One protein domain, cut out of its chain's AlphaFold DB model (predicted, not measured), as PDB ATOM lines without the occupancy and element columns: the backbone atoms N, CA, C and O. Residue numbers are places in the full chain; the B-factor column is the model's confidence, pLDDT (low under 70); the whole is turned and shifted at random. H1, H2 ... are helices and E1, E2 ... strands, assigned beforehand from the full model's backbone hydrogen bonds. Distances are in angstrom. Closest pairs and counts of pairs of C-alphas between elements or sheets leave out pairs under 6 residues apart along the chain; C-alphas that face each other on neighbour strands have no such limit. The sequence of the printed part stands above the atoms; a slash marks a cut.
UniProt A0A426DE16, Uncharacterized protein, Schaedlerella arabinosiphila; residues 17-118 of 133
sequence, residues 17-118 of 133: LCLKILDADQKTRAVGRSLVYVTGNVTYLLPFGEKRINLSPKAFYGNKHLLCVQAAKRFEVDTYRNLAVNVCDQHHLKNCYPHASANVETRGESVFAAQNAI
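AT A GLANCE: This is residues 17 to 118 of the 133 residues of an uncharacterized protein of Schaedlerella arabinosiphila (UniProt A0A426DE16). Little regular structure is present: a small, twisted three-stranded sheet makes one side of a body mostly of loops, with three very short helices scattered round it. The printed part has 102 residues, only 36 in named elements, ordered E1, E2, H1, E3, H2, H3; sheet E2 E1 E3 is antiparallel, the class mixed. It is compact, radius of gyration of the C-alphas 13.8 A, spanning 38 by 37 by 25 A.

HOW THE PARTS SIT: Inner strand E1, residues 17 to 23, is antiparallel to E3, residues 65 to 71; N 20 and O 68 are 2.8 A apart. E1 forms a hairpin with E2, residues 29 to 38; N 17 and O 36 are 2.9 A apart. E2 bends by 59 degrees at residue 35; its residues 37 to 38 pair with 96 to 97. H1, residues 49 to 52, H2, residues 74 to 77, and H3, residues 114 to 117, touch no helix and are not on the sheet, H2 only just, with 4 pairs of C-alphas within 10 A. Each is too short for an O i to N i+4 pair; its one O i to N i+3 pair is within range. E2, H1, E3 form a split strand-helix-strand unit, E1 between its strands, its crossover right-handed.

IN THESE COORDINATES: E1 starts at C-alpha 17 (3.077, -53.438, -9.730); H3 ends at C-alpha 117 (-2.239, -35.005, -3.741). E2 measures 22.5 A, E3 20.1 A.

THE WHOLE: The printed part has no cut. Links H1 to E3 and H2 to H3 are long. Residues 17 to 30 and 105 to 108 have pLDDT under 70.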
ATOM      1  N   LEU A  17       3.086 -52.684 -10.980       56.72
ATOM      2  CA  LEU A  17       3.077 -53.438  -9.730       56.72
ATOM      3  C   LEU A  17       1.832 -53.079  -8.937       56.72
ATOM      4  O   LEU A  17       1.545 -51.909  -8.711       56.72
ATOM      5  N   CYS A  18       1.103 -54.091  -8.478       52.00
ATOM      6  CA  CYS A  18       0.085 -53.909  -7.456       52.00
ATOM      7  C   CYS A  18       0.774 -53.985  -6.091       52.00
ATOM      8  O   CYS A  18       0.989 -55.089  -5.588       52.00
ATOM      9  N   LEU A  19       1.149 -52.842  -5.504       56.56
ATOM     10  CA  LEU A  19       1.652 -52.827  -4.128       56.56
ATOM     11  C   LEU A  19       0.460 -52.841  -3.174       56.56
ATOM     12  O   LEU A  19      -0.360 -51.925  -3.166       56.56
ATOM     13  N   LYS A  20       0.342 -53.901  -2.379       56.81
ATOM     14  CA  LYS A  20      -0.632 -54.027  -1.297       56.81
ATOM     15  C   LYS A  20       0.118 -54.073   0.015       56.81
ATOM     16  O   LYS A  20       0.914 -54.982   0.239       56.81
ATOM     17  N   ILE A  21      -0.194 -53.131   0.890       59.81
ATOM     18  CA  ILE A  21       0.345 -53.113   2.242       59.81
ATOM     19  C   ILE A  21      -0.791 -53.433   3.206       59.81
ATOM     20  O   ILE A  21      -1.785 -52.705   3.310       59.81
ATOM     21  N   LEU A  22      -0.642 -54.572   3.868       55.44
ATOM     22  CA  LEU A  22      -1.553 -55.104   4.864       55.44
ATOM     23  C   LEU A  22      -0.834 -55.081   6.215       55.44
ATOM     24  O   LEU A  22       0.347 -55.414   6.299       55.44
ATOM     25  N   ASP A  23      -1.539 -54.690   7.270       54.50
ATOM     26  CA  ASP A  23      -1.044 -54.885   8.631       54.50
ATOM     27  C   ASP A  23      -1.450 -56.305   9.048       54.50
ATOM     28  O   ASP A  23      -2.630 -56.641   8.999       54.50
ATOM     29  N   ALA A  24      -0.492 -57.189   9.336       52.62
ATOM     30  CA  ALA A  24      -0.789 -58.611   9.530       52.62
ATOM     31  C   ALA A  24      -1.559 -58.869  10.836       52.62
ATOM     32  O   ALA A  24      -2.253 -59.880  10.947       52.62
ATOM     33  N   ASP A  25      -1.488 -57.927  11.782       52.50
ATOM     34  CA  ASP A  25      -2.213 -57.980  13.051       52.50
ATOM     35  C   ASP A  25      -3.648 -57.419  12.929       52.50
ATOM     36  O   ASP A  25      -4.464 -57.587  13.836       52.50
ATOM     37  N   GLN A  26      -4.007 -56.786  11.800       50.25
ATOM     38  CA  GLN A  26      -5.346 -56.235  11.552       50.25
ATOM     39  C   GLN A  26      -5.936 -56.779  10.243       50.25
ATOM     40  O   GLN A  26      -5.396 -56.595   9.161       50.25
ATOM     41  N   LYS A  27      -7.137 -57.370  10.290       49.88
ATOM     42  CA  LYS A  27      -7.849 -57.929   9.114       49.88
ATOM     43  C   LYS A  27      -8.318 -56.870   8.085       49.88
ATOM     44  O   LYS A  27      -9.189 -57.140   7.262       49.88
ATOM     45  N   THR A  28      -7.783 -55.649   8.124       48.91
ATOM     46  CA  THR A  28      -8.199 -54.498   7.310       48.91
ATOM     47  C   THR A  28      -7.023 -53.903   6.537       48.91
ATOM     48  O   THR A  28      -5.910 -53.838   7.050       48.91
ATOM     49  N   ARG A  29      -7.263 -53.437   5.304       56.72
ATOM     50  CA  ARG A  29      -6.234 -52.796   4.463       56.72
ATOM     51  C   ARG A  29      -5.715 -51.523   5.142       56.72
ATOM     52  O   ARG A  29      -6.512 -50.657   5.478       56.72
ATOM     53  N   ALA A  30      -4.396 -51.437   5.306       66.88
ATOM     54  CA  ALA A  30      -3.719 -50.328   5.975       66.88
ATOM     55  C   ALA A  30      -3.539 -49.113   5.051       66.88
ATOM     56  O   ALA A  30      -4.020 -48.031   5.362       66.88
ATOM     57  N   VAL A  31      -2.877 -49.305   3.903       72.19
ATOM     58  CA  VAL A  31      -2.528 -48.213   2.966       72.19
ATOM     59  C   VAL A  31      -3.293 -48.312   1.642       72.19
ATOM     60  O   VAL A  31      -3.581 -47.306   1.011       72.19
ATOM     61  N   GLY A  32      -3.711 -49.514   1.229       78.50
ATOM     62  CA  GLY A  32      -4.520 -49.706   0.019       78.50
ATOM     63  C   GLY A  32      -3.811 -50.520  -1.060       78.50
ATOM     64  O   GLY A  32      -3.072 -51.451  -0.749       78.50
ATOM     65  N   ARG A  33      -4.160 -50.277  -2.331       82.38
ATOM     66  CA  ARG A  33      -3.453 -50.819  -3.505       82.38
ATOM     67  C   ARG A  33      -3.314 -49.724  -4.546       82.38
ATOM     68  O   ARG A  33      -4.313 -49.060  -4.814       82.38
ATOM     69  N   SER A  34      -2.156 -49.649  -5.179       87.00
ATOM     70  CA  SER A  34      -1.961 -48.844  -6.379       87.00
ATOM     71  C   SER A  34      -1.295 -49.661  -7.456       87.00
ATOM     72  O   SER A  34      -0.530 -50.577  -7.160       87.00
ATOM     73  N   LEU A  35      -1.659 -49.340  -8.691       88.00
ATOM     74  CA  LEU A  35      -1.087 -49.929  -9.880       88.00
ATOM     75  C   LEU A  35      -0.097 -48.917 -10.444       88.00
ATOM     76  O   LEU A  35      -0.510 -47.850 -10.901       88.00
ATOM     77  N   VAL A  36       1.190 -49.226 -10.295       88.56
ATOM     78  CA  VAL A  36       2.286 -48.272 -10.503       88.56
ATOM     79  C   VAL A  36       3.244 -48.753 -11.571       88.56
ATOM     80  O   VAL A  36       3.590 -49.926 -11.582       88.56
ATOM     81  N   TYR A  37       3.720 -47.858 -12.425       87.38
ATOM     82  CA  TYR A  37       4.740 -48.158 -13.422       87.38
ATOM     83  C   TYR A  37       6.142 -48.045 -12.814       87.38
ATOM     84  O   TYR A  37       6.516 -46.985 -12.306       87.38
ATOM     85  N   VAL A  38       6.921 -49.130 -12.872       87.69
ATOM     86  CA  VAL A  38       8.277 -49.182 -12.312       87.69
ATOM     87  C   VAL A  38       9.341 -49.213 -13.407       87.69
ATOM     88  O   VAL A  38       9.336 -50.090 -14.270       87.69
ATOM     89  N   THR A  39      10.285 -48.270 -13.353       86.19
ATOM     90  CA  THR A  39      11.347 -48.105 -14.367       86.19
ATOM     91  C   THR A  39      12.703 -48.682 -13.948       86.19
ATOM     92  O   THR A  39      13.574 -48.877 -14.805       86.19
ATOM     93  N   GLY A  40      12.875 -48.999 -12.659       86.06
ATOM     94  CA  GLY A  40      14.125 -49.474 -12.060       86.06
ATOM     95  C   GLY A  40      13.949 -49.962 -10.619       86.06
ATOM     96  O   GLY A  40      12.850 -50.323 -10.206       86.06
ATOM     97  N   ASN A  41      15.029 -49.969  -9.833       86.00
ATOM     98  CA  ASN A  41      14.965 -50.408  -8.437       86.00
ATOM     99  C   ASN A  41      14.128 -49.441  -7.591       86.00
ATOM    100  O   ASN A  41      14.287 -48.219  -7.679       86.00
ATOM    101  N   VAL A  42      13.267 -50.015  -6.755       85.00
ATOM    102  CA  VAL A  42      12.365 -49.309  -5.847       85.00
ATOM    103  C   VAL A  42      12.589 -49.835  -4.435       85.00
ATOM    104  O   VAL A  42      12.540 -51.039  -4.195       85.00
ATOM    105  N   THR A  43      12.819 -48.923  -3.495       87.19
ATOM    106  CA  THR A  43      12.934 -49.225  -2.067       87.19
ATOM    107  C   THR A  43      11.795 -48.520  -1.360       87.19
ATOM    108  O   THR A  43      11.735 -47.301  -1.412       87.19
ATOM    109  N   TYR A  44      10.897 -49.272  -0.730       84.75
ATOM    110  CA  TYR A  44       9.801 -48.714   0.060       84.75
ATOM    111  C   TYR A  44      10.207 -48.686   1.534       84.75
ATOM    112  O   TYR A  44      10.512 -49.734   2.109       84.75
ATOM    113  N   LEU A  45      10.225 -47.503   2.146       85.69
ATOM    114  CA  LEU A  45      10.558 -47.355   3.559       85.69
ATOM    115  C   LEU A  45       9.289 -47.465   4.403       85.69
ATOM    116  O   LEU A  45       8.304 -46.780   4.147       85.69
ATOM    117  N   LEU A  46       9.299 -48.313   5.430       81.69
ATOM    118  CA  LEU A  46       8.160 -48.428   6.341       81.69
ATOM    119  C   LEU A  46       8.026 -47.136   7.176       81.69
ATOM    120  O   LEU A  46       8.971 -46.774   7.884       81.69
ATOM    121  N   PRO A  47       6.891 -46.417   7.094       78.50
ATOM    122  CA  PRO A  47       6.686 -45.196   7.856       78.50
ATOM    123  C   PRO A  47       6.279 -45.528   9.298       78.50
ATOM    124  O   PRO A  47       5.221 -46.103   9.544       78.50
ATOM    125  N   PHE A  48       7.109 -45.121  10.257       77.19
ATOM    126  CA  PHE A  48       6.845 -45.241  11.695       77.19
ATOM    127  C   PHE A  48       6.678 -43.861  12.346       77.19
ATOM    128  O   PHE A  48       7.157 -42.852  11.824       77.19
ATOM    129  N   GLY A  49       6.022 -43.817  13.511       79.44
ATOM    130  CA  GLY A  49       5.848 -42.583  14.286       79.44
ATOM    131  C   GLY A  49       5.084 -41.507  13.511       79.44
ATOM    132  O   GLY A  49       4.029 -41.782  12.945       79.44
ATOM    133  N   GLU A  50       5.627 -40.292  13.458       77.75
ATOM    134  CA  GLU A  50       4.999 -39.148  12.780       77.75
ATOM    135  C   GLU A  50       4.894 -39.329  11.256       77.75
ATOM    136  O   GLU A  50       3.997 -38.769  10.622       77.75
ATOM    137  N   LYS A  51       5.733 -40.192  10.662       76.44
ATOM    138  CA  LYS A  51       5.757 -40.467   9.211       76.44
ATOM    139  C   LYS A  51       4.505 -41.170   8.682       76.44
ATOM    140  O   LYS A  51       4.351 -41.296   7.474       76.44
ATOM    141  N   ARG A  52       3.634 -41.657   9.572       77.25
ATOM    142  CA  ARG A  52       2.373 -42.328   9.214       77.25
ATOM    143  C   ARG A  52       1.128 -41.482   9.481       77.25
ATOM    144  O   ARG A  52       0.032 -41.984   9.276       77.25
ATOM    145  N   ILE A  53       1.268 -40.242   9.968       77.69
ATOM    146  CA  ILE A  53       0.128 -39.393  10.379       77.69
ATOM    147  C   ILE A  53      -0.858 -39.145   9.228       77.69
ATOM    148  O   ILE A  53      -2.058 -39.045   9.462       77.69
ATOM    149  N   ASN A  54      -0.360 -39.057   7.996       72.81
ATOM    150  CA  ASN A  54      -1.181 -38.899   6.795       72.81
ATOM    151  C   ASN A  54      -1.806 -40.208   6.294       72.81
ATOM    152  O   ASN A  54      -2.685 -40.179   5.441       72.81
ATOM    153  N   LEU A  55      -1.364 -41.354   6.810       77.69
ATOM    154  CA  LEU A  55      -1.925 -42.653   6.477       77.69
ATOM    155  C   LEU A  55      -3.101 -42.980   7.401       77.69
ATOM    156  O   LEU A  55      -3.380 -42.298   8.388       77.69
ATOM    157  N   SER A  56      -3.785 -44.084   7.105       76.19
ATOM    158  CA  SER A  56      -4.777 -44.635   8.028       76.19
ATOM    159  C   SER A  56      -4.167 -44.807   9.429       76.19
ATOM    160  O   SER A  56      -3.058 -45.333   9.533       76.19
ATOM    161  N   PRO A  57      -4.891 -44.505  10.523       74.50
ATOM    162  CA  PRO A  57      -4.419 -44.765  11.889       74.50
ATOM    163  C   PRO A  57      -4.047 -46.236  12.153       74.50
ATOM    164  O   PRO A  57      -3.306 -46.548  13.083       74.50
ATOM    165  N   LYS A  58      -4.571 -47.148  11.322       73.81
ATOM    166  CA  LYS A  58      -4.278 -48.585  11.350       73.81
ATOM    167  C   LYS A  58      -3.059 -48.977  10.515       73.81
ATOM    168  O   LYS A  58      -2.691 -50.145  10.507       73.81
ATOM    169  N   ALA A  59      -2.465 -48.045   9.774       74.94
ATOM    170  CA  ALA A  59      -1.286 -48.314   8.978       74.94
ATOM    171  C   ALA A  59      -0.053 -48.438   9.873       74.94
ATOM    172  O   ALA A  59       0.251 -47.543  10.667       74.94
ATOM    173  N   PHE A  60       0.647 -49.562   9.717       74.31
ATOM    174  CA  PHE A  60       1.901 -49.868  10.404       74.31
ATOM    175  C   PHE A  60       1.815 -49.693  11.928       74.31
ATOM    176  O   PHE A  60       2.711 -49.131  12.551       74.31
ATOM    177  N   TYR A  61       0.685 -50.094  12.519       74.31
ATOM    178  CA  TYR A  61       0.479 -50.017  13.967       74.31
ATOM    179  C   TYR A  61       1.007 -51.273  14.668       74.31
ATOM    180  O   TYR A  61       1.489 -51.183  15.794       74.31
ATOM    181  N   GLY A  62       0.890 -52.436  14.016       73.31
ATOM    182  CA  GLY A  62       1.360 -53.715  14.548       73.31
ATOM    183  C   GLY A  62       2.876 -53.909  14.452       73.31
ATOM    184  O   GLY A  62       3.607 -53.050  13.970       73.31
ATOM    185  N   ASN A  63       3.343 -55.087  14.872       73.50
ATOM    186  CA  ASN A  63       4.756 -55.481  14.742       73.50
ATOM    187  C   ASN A  63       5.019 -56.318  13.481       73.50
ATOM    188  O   ASN A  63       6.164 -56.656  13.176       73.50
ATOM    189  N   LYS A  64       3.959 -56.711  12.767       75.06
ATOM    190  CA  LYS A  64       4.026 -57.560  11.579       75.06
ATOM    191  C   LYS A  64       3.284 -56.897  10.431       75.06
ATOM    192  O   LYS A  64       2.097 -56.602  10.525       75.06
ATOM    193  N   HIS A  65       3.968 -56.727   9.309       74.75
ATOM    194  CA  HIS A  65       3.392 -56.125   8.112       74.75
ATOM    195  C   HIS A  65       3.555 -57.076   6.935       74.75
ATOM    196  O   HIS A  65       4.607 -57.691   6.758       74.75
ATOM    197  N   LEU A  66       2.510 -57.198   6.126       73.31
ATOM    198  CA  LEU A  66       2.509 -57.997   4.915       73.31
ATOM    199  C   LEU A  66       2.543 -57.057   3.710       73.31
ATOM    200  O   LEU A  66       1.604 -56.300   3.458       73.31
ATOM    201  N   LEU A  67       3.635 -57.134   2.956       75.44
ATOM    202  CA  LEU A  67       3.795 -56.442   1.688       75.44
ATOM    203  C   LEU A  67       3.583 -57.455   0.569       75.44
ATOM    204  O   LEU A  67       4.217 -58.508   0.537       75.44
ATOM    205  N   CYS A  68       2.681 -57.140  -0.348       76.38
ATOM    206  CA  CYS A  68       2.432 -57.942  -1.533       76.38
ATOM    207  C   CYS A  68       2.686 -57.083  -2.765       76.38
ATOM    208  O   CYS A  68       2.175 -55.973  -2.876       76.38
ATOM    209  N   VAL A  69       3.490 -57.625  -3.672       81.06
ATOM    210  CA  VAL A  69       3.837 -57.037  -4.959       81.06
ATOM    211  C   VAL A  69       3.503 -58.078  -6.015       81.06
ATOM    212  O   VAL A  69       3.882 -59.242  -5.888       81.06
ATOM    213  N   GLN A  70       2.762 -57.679  -7.040       82.50
ATOM    214  CA  GLN A  70       2.384 -58.558  -8.142       82.50
ATOM    215  C   GLN A  70       2.471 -57.792  -9.457       82.50
ATOM    216  O   GLN A  70       2.028 -56.647  -9.515       82.50
ATOM    217  N   ALA A  71       3.011 -58.442 -10.490       82.56
ATOM    218  CA  ALA A  71       2.971 -57.934 -11.856       82.56
ATOM    219  C   ALA A  71       1.521 -57.806 -12.337       82.56
ATOM    220  O   ALA A  71       0.710 -58.715 -12.133       82.56
ATOM    221  N   ALA A  72       1.213 -56.682 -12.971       80.81
ATOM    222  CA  ALA A  72      -0.111 -56.371 -13.462       80.81
ATOM    223  C   ALA A  72      -0.555 -57.371 -14.511       80.81
ATOM    224  O   ALA A  72       0.199 -57.771 -15.402       80.81
ATOM    225  N   LYS A  73      -1.827 -57.736 -14.433       81.94
ATOM    226  CA  LYS A  73      -2.464 -58.497 -15.497       81.94
ATOM    227  C   LYS A  73      -2.886 -57.530 -16.592       81.94
ATOM    228  O   LYS A  73      -3.315 -56.418 -16.306       81.94
ATOM    229  N   ARG A  74      -2.856 -57.983 -17.845       81.00
ATOM    230  CA  ARG A  74      -3.226 -57.168 -19.016       81.00
ATOM    231  C   ARG A  74      -4.561 -56.426 -18.846       81.00
ATOM    232  O   ARG A  74      -4.641 -55.241 -19.127       81.00
ATOM    233  N   PHE A  75      -5.577 -57.086 -18.286       82.75
ATOM    234  CA  PHE A  75      -6.881 -56.457 -18.049       82.75
ATOM    235  C   PHE A  75      -6.871 -55.356 -16.970       82.75
ATOM    236  O   PHE A  75      -7.774 -54.529 -16.954       82.75
ATOM    237  N   GLU A  76      -5.907 -55.345 -16.041       82.38
ATOM    238  CA  GLU A  76      -5.766 -54.283 -15.030       82.38
ATOM    239  C   GLU A  76      -5.111 -53.028 -15.627       82.38
ATOM    240  O   GLU A  76      -5.394 -51.912 -15.183       82.38
ATOM    241  N   VAL A  77      -4.271 -53.219 -16.651       82.81
ATOM    242  CA  VAL A  77      -3.664 -52.143 -17.447       82.81
ATOM    243  C   VAL A  77      -4.708 -51.522 -18.379       82.81
ATOM    244  O   VAL A  77      -4.855 -50.305 -18.414       82.81
ATOM    245  N   ASP A  78      -5.461 -52.364 -19.095       84.25
ATOM    246  CA  ASP A  78      -6.356 -51.944 -20.185       84.25
ATOM    247  C   ASP A  78      -7.716 -51.393 -19.699       84.25
ATOM    248  O   ASP A  78      -8.518 -50.909 -20.500       84.25
ATOM    249  N   THR A  79      -8.016 -51.473 -18.399       87.12
ATOM    250  CA  THR A  79      -9.304 -51.022 -17.850       87.12
ATOM    251  C   THR A  79      -9.334 -49.522 -17.557       87.12
ATOM    252  O   THR A  79      -8.324 -48.911 -17.206       87.12
ATOM    253  N   TYR A  80     -10.524 -48.920 -17.632       88.62
ATOM    254  CA  TYR A  80     -10.721 -47.524 -17.248       88.62
ATOM    255  C   TYR A  80     -10.435 -47.332 -15.753       88.62
ATOM    256  O   TYR A  80     -11.062 -47.961 -14.896       88.62
ATOM    257  N   ARG A  81      -9.486 -46.446 -15.429       85.31
ATOM    258  CA  ARG A  81      -9.079 -46.153 -14.050       85.31
ATOM    259  C   ARG A  81      -8.491 -44.753 -13.916       85.31
ATOM    260  O   ARG A  81      -8.125 -44.120 -14.902       85.31
ATOM    261  N   ASN A  82      -8.337 -44.300 -12.675       88.56
ATOM    262  CA  ASN A  82      -7.571 -43.093 -12.393       88.56
ATOM    263  C   ASN A  82      -6.064 -43.390 -12.504       88.56
ATOM    264  O   ASN A  82      -5.516 -44.136 -11.693       88.56
ATOM    265  N   LEU A  83      -5.408 -42.810 -13.512       88.50
ATOM    266  CA  LEU A  83      -3.970 -42.971 -13.764       88.50
ATOM    267  C   LEU A  83      -3.088 -42.130 -12.835       88.50
ATOM    268  O   LEU A  83      -1.891 -42.381 -12.765       88.50
ATOM    269  N   ALA A  84      -3.659 -41.144 -12.140       90.19
ATOM    270  CA  ALA A  84      -2.923 -40.285 -11.222       90.19
ATOM    271  C   ALA A  84      -2.794 -40.888  -9.816       90.19
ATOM    272  O   ALA A  84      -1.977 -40.412  -9.043       90.19
ATOM    273  N   VAL A  85      -3.567 -41.927  -9.471       90.62
ATOM    274  CA  VAL A  85      -3.628 -42.438  -8.091       90.62
ATOM    275  C   VAL A  85      -2.451 -43.352  -7.750       90.62
ATOM    276  O   VAL A  85      -2.321 -44.453  -8.294       90.62
ATOM    277  N   ASN A  86      -1.667 -42.952  -6.749       90.56
ATOM    278  CA  ASN A  86      -0.645 -43.769  -6.102       90.56
ATOM    279  C   ASN A  86      -0.658 -43.624  -4.568       90.56
ATOM    280  O   ASN A  86       0.022 -42.781  -3.992       90.56
ATOM    281  N   VAL A  87      -1.362 -44.537  -3.888       86.94
ATOM    282  CA  VAL A  87      -1.376 -44.649  -2.416       86.94
ATOM    283  C   VAL A  87      -0.042 -45.109  -1.825       86.94
ATOM    284  O   VAL A  87       0.131 -45.118  -0.612       86.94
ATOM    285  N   CYS A  88       0.895 -45.545  -2.661       86.44
ATOM    286  CA  CYS A  88       2.178 -46.103  -2.253       86.44
ATOM    287  C   CYS A  88       3.356 -45.186  -2.591       86.44
ATOM    288  O   CYS A  88       4.504 -45.622  -2.500       86.44
ATOM    289  N   ASP A  89       3.088 -43.949  -3.010       89.81
ATOM    290  CA  ASP A  89       4.143 -42.994  -3.310       89.81
ATOM    291  C   ASP A  89       4.923 -42.587  -2.052       89.81
ATOM    292  O   ASP A  89       4.395 -42.574  -0.946       89.81
ATOM    293  N   GLN A  90       6.204 -42.269  -2.200       87.38
ATOM    294  CA  GLN A  90       7.016 -41.702  -1.127       87.38
ATOM    295  C   GLN A  90       8.010 -40.736  -1.750       87.38
ATOM    296  O   GLN A  90       8.500 -40.973  -2.850       87.38
ATOM    297  N   HIS A  91       8.379 -39.697  -1.006       87.06
ATOM    298  CA  HIS A  91       9.262 -38.636  -1.492       87.06
ATOM    299  C   HIS A  91      10.553 -39.145  -2.171       87.06
ATOM    300  O   HIS A  91      11.012 -38.584  -3.159       87.06
ATOM    301  N   HIS A  92      11.152 -40.238  -1.682       85.56
ATOM    302  CA  HIS A  92      12.398 -40.776  -2.245       85.56
ATOM    303  C   HIS A  92      12.205 -41.709  -3.460       85.56
ATOM    304  O   HIS A  92      13.194 -42.215  -3.999       85.56
ATOM    305  N   LEU A  93      10.971 -42.031  -3.860       87.69
ATOM    306  CA  LEU A  93      10.690 -42.984  -4.937       87.69
ATOM    307  C   LEU A  93      10.884 -42.344  -6.316       87.69
ATOM    308  O   LEU A  93       9.976 -41.764  -6.886       87.69
ATOM    309  N   LYS A  94      12.071 -42.522  -6.903       86.31
ATOM    310  CA  LYS A  94      12.406 -41.951  -8.225       86.31
ATOM    311  C   LYS A  94      12.002 -42.818  -9.428       86.31
ATOM    312  O   LYS A  94      11.972 -42.337 -10.556       86.31
ATOM    313  N   ASN A  95      11.723 -44.101  -9.195       88.62
ATOM    314  CA  ASN A  95      11.492 -45.103 -10.244       88.62
ATOM    315  C   ASN A  95      10.088 -45.730 -10.183       88.62
ATOM    316  O   ASN A  95       9.903 -46.832 -10.692       88.62
ATOM    317  N   CYS A  96       9.127 -45.089  -9.514       89.50
ATOM    318  CA  CYS A  96       7.780 -45.613  -9.280       89.50
ATOM    319  C   CYS A  96       6.754 -44.533  -9.628       89.50
ATOM    320  O   CYS A  96       6.782 -43.475  -9.016       89.50
ATOM    321  N   TYR A  97       5.875 -44.779 -10.599       90.06
ATOM    322  CA  TYR A  97       4.958 -43.767 -11.132       90.06
ATOM    323  C   TYR A  97       3.491 -44.210 -11.037       90.06
ATOM    324  O   TYR A  97       3.218 -45.397 -11.210       90.06
ATOM    325  N   PRO A  98       2.532 -43.289 -10.833       91.62
ATOM    326  CA  PRO A  98       2.704 -41.833 -10.757       91.62
ATOM    327  C   PRO A  98       3.377 -41.397  -9.446       91.62
ATOM    328  O   PRO A  98       3.134 -41.984  -8.395       91.62
ATOM    329  N   HIS A  99       4.249 -40.392  -9.537       92.12
ATOM    330  CA  HIS A  99       5.036 -39.852  -8.426       92.12
ATOM    331  C   HIS A  99       4.700 -38.376  -8.242       92.12
ATOM    332  O   HIS A  99       4.665 -37.629  -9.225       92.12
ATOM    333  N   ALA A 100       4.477 -37.957  -7.002       91.00
ATOM    334  CA  ALA A 100       4.305 -36.565  -6.634       91.00
ATOM    335  C   ALA A 100       5.565 -36.055  -5.931       91.00
ATOM    336  O   ALA A 100       6.116 -36.693  -5.038       91.00
ATOM    337  N   SER A 101       5.997 -34.856  -6.315       88.75
ATOM    338  CA  SER A 101       7.108 -34.159  -5.669       88.75
ATOM    339  C   SER A 101       6.706 -32.726  -5.347       88.75
ATOM    340  O   SER A 101       5.885 -32.129  -6.045       88.75
ATOM    341  N   ALA A 102       7.287 -32.178  -4.285       84.12
ATOM    342  CA  ALA A 102       7.153 -30.778  -3.913       84.12
ATOM    343  C   ALA A 102       8.545 -30.147  -3.806       84.12
ATOM    344  O   ALA A 102       9.498 -30.776  -3.346       84.12
ATOM    345  N   ASN A 103       8.665 -28.891  -4.237       80.06
ATOM    346  CA  ASN A 103       9.897 -28.110  -4.103       80.06
ATOM    347  C   ASN A 103      10.174 -27.706  -2.645       80.06
ATOM    348  O   ASN A 103      11.327 -27.513  -2.268       80.06
ATOM    349  N   VAL A 104       9.117 -27.574  -1.843       71.12
ATOM    350  CA  VAL A 104       9.164 -27.251  -0.421       71.12
ATOM    351  C   VAL A 104       8.219 -28.196   0.308       71.12
ATOM    352  O   VAL A 104       7.003 -28.063   0.215       71.12
ATOM    353  N   GLU A 105       8.785 -29.141   1.054       64.44
ATOM    354  CA  GLU A 105       8.045 -29.917   2.048       64.44
ATOM    355  C   GLU A 105       8.286 -29.286   3.418       64.44
ATOM    356  O   GLU A 105       9.426 -29.061   3.839       64.44
ATOM    357  N   THR A 106       7.212 -28.942   4.123       60.34
ATOM    358  CA  THR A 106       7.289 -28.325   5.448       60.34
ATOM    359  C   THR A 106       7.899 -29.319   6.430       60.34
ATOM    360  O   THR A 106       7.238 -30.263   6.842       60.34
ATOM    361  N   ARG A 107       9.175 -29.135   6.786       63.81
ATOM    362  CA  ARG A 107       9.871 -29.841   7.885       63.81
ATOM    363  C   ARG A 107       9.750 -31.383   7.895       63.81
ATOM    364  O   ARG A 107      10.001 -31.994   8.927       63.81
ATOM    365  N   GLY A 108       9.415 -32.022   6.771       62.06
ATOM    366  CA  GLY A 108       9.157 -33.468   6.711       62.06
ATOM    367  C   GLY A 108       7.859 -33.907   7.402       62.06
ATOM    368  O   GLY A 108       7.734 -35.067   7.791       62.06
ATOM    369  N   GLU A 109       6.905 -32.990   7.576       71.62
ATOM    370  CA  GLU A 109       5.596 -33.267   8.158       71.62
ATOM    371  C   GLU A 109       4.711 -34.023   7.162       71.62
ATOM    372  O   GLU A 109       4.377 -33.531   6.083       71.62
ATOM    373  N   SER A 110       4.270 -35.216   7.551       71.38
ATOM    374  CA  SER A 110       3.500 -36.125   6.693       71.38
ATOM    375  C   SER A 110       2.184 -35.523   6.189       71.38
ATOM    376  O   SER A 110       1.709 -35.872   5.111       71.38
ATOM    377  N   VAL A 111       1.592 -34.585   6.935       75.19
ATOM    378  CA  VAL A 111       0.335 -33.907   6.564       75.19
ATOM    379  C   VAL A 111       0.468 -33.014   5.323       75.19
ATOM    380  O   VAL A 111      -0.530 -32.764   4.651       75.19
ATOM    381  N   PHE A 112       1.688 -32.603   4.970       77.94
ATOM    382  CA  PHE A 112       1.991 -31.816   3.771       77.94
ATOM    383  C   PHE A 112       2.808 -32.603   2.738       77.94
ATOM    384  O   PHE A 112       3.374 -32.016   1.816       77.94
ATOM    385  N   ALA A 113       2.888 -33.929   2.879       83.38
ATOM    386  CA  ALA A 113       3.578 -34.775   1.917       83.38
ATOM    387  C   ALA A 113       2.946 -34.640   0.523       83.38
ATOM    388  O   ALA A 113       1.721 -34.680   0.384       83.38
ATOM    389  N   ALA A 114       3.780 -34.556  -0.518       86.69
ATOM    390  CA  ALA A 114       3.315 -34.465  -1.906       86.69
ATOM    391  C   ALA A 114       2.406 -35.646  -2.303       86.69
ATOM    392  O   ALA A 114       1.467 -35.479  -3.080       86.69
ATOM    393  N   GLN A 115       2.633 -36.818  -1.697       88.50
ATOM    394  CA  GLN A 115       1.797 -38.011  -1.834       88.50
ATOM    395  C   GLN A 115       0.304 -37.736  -1.584       88.50
ATOM    396  O   GLN A 115      -0.533 -38.321  -2.270       88.50
ATOM    397  N   ASN A 116      -0.042 -36.836  -0.655       86.62
ATOM    398  CA  ASN A 116      -1.436 -36.549  -0.289       86.62
ATOM    399  C   ASN A 116      -2.241 -35.959  -1.468       86.62
ATOM    400  O   ASN A 116      -3.465 -35.948  -1.443       86.62
ATOM    401  N   ALA A 117      -1.576 -35.472  -2.523       88.75
ATOM    402  CA  ALA A 117      -2.239 -35.005  -3.741       88.75
ATOM    403  C   ALA A 117      -2.669 -36.150  -4.680       88.75
ATOM    404  O   ALA A 117      -3.502 -35.941  -5.563       88.75
ATOM    405  N   ILE A 118      -2.089 -37.346  -4.522       90.56
ATOM    406  CA  ILE A 118      -2.270 -38.484  -5.433       90.56
ATOM    407  C   ILE A 118      -2.694 -39.780  -4.728       90.56
ATOM    408  O   ILE A 118      -2.808 -40.823  -5.367       90.56
TER     409      ILE A 118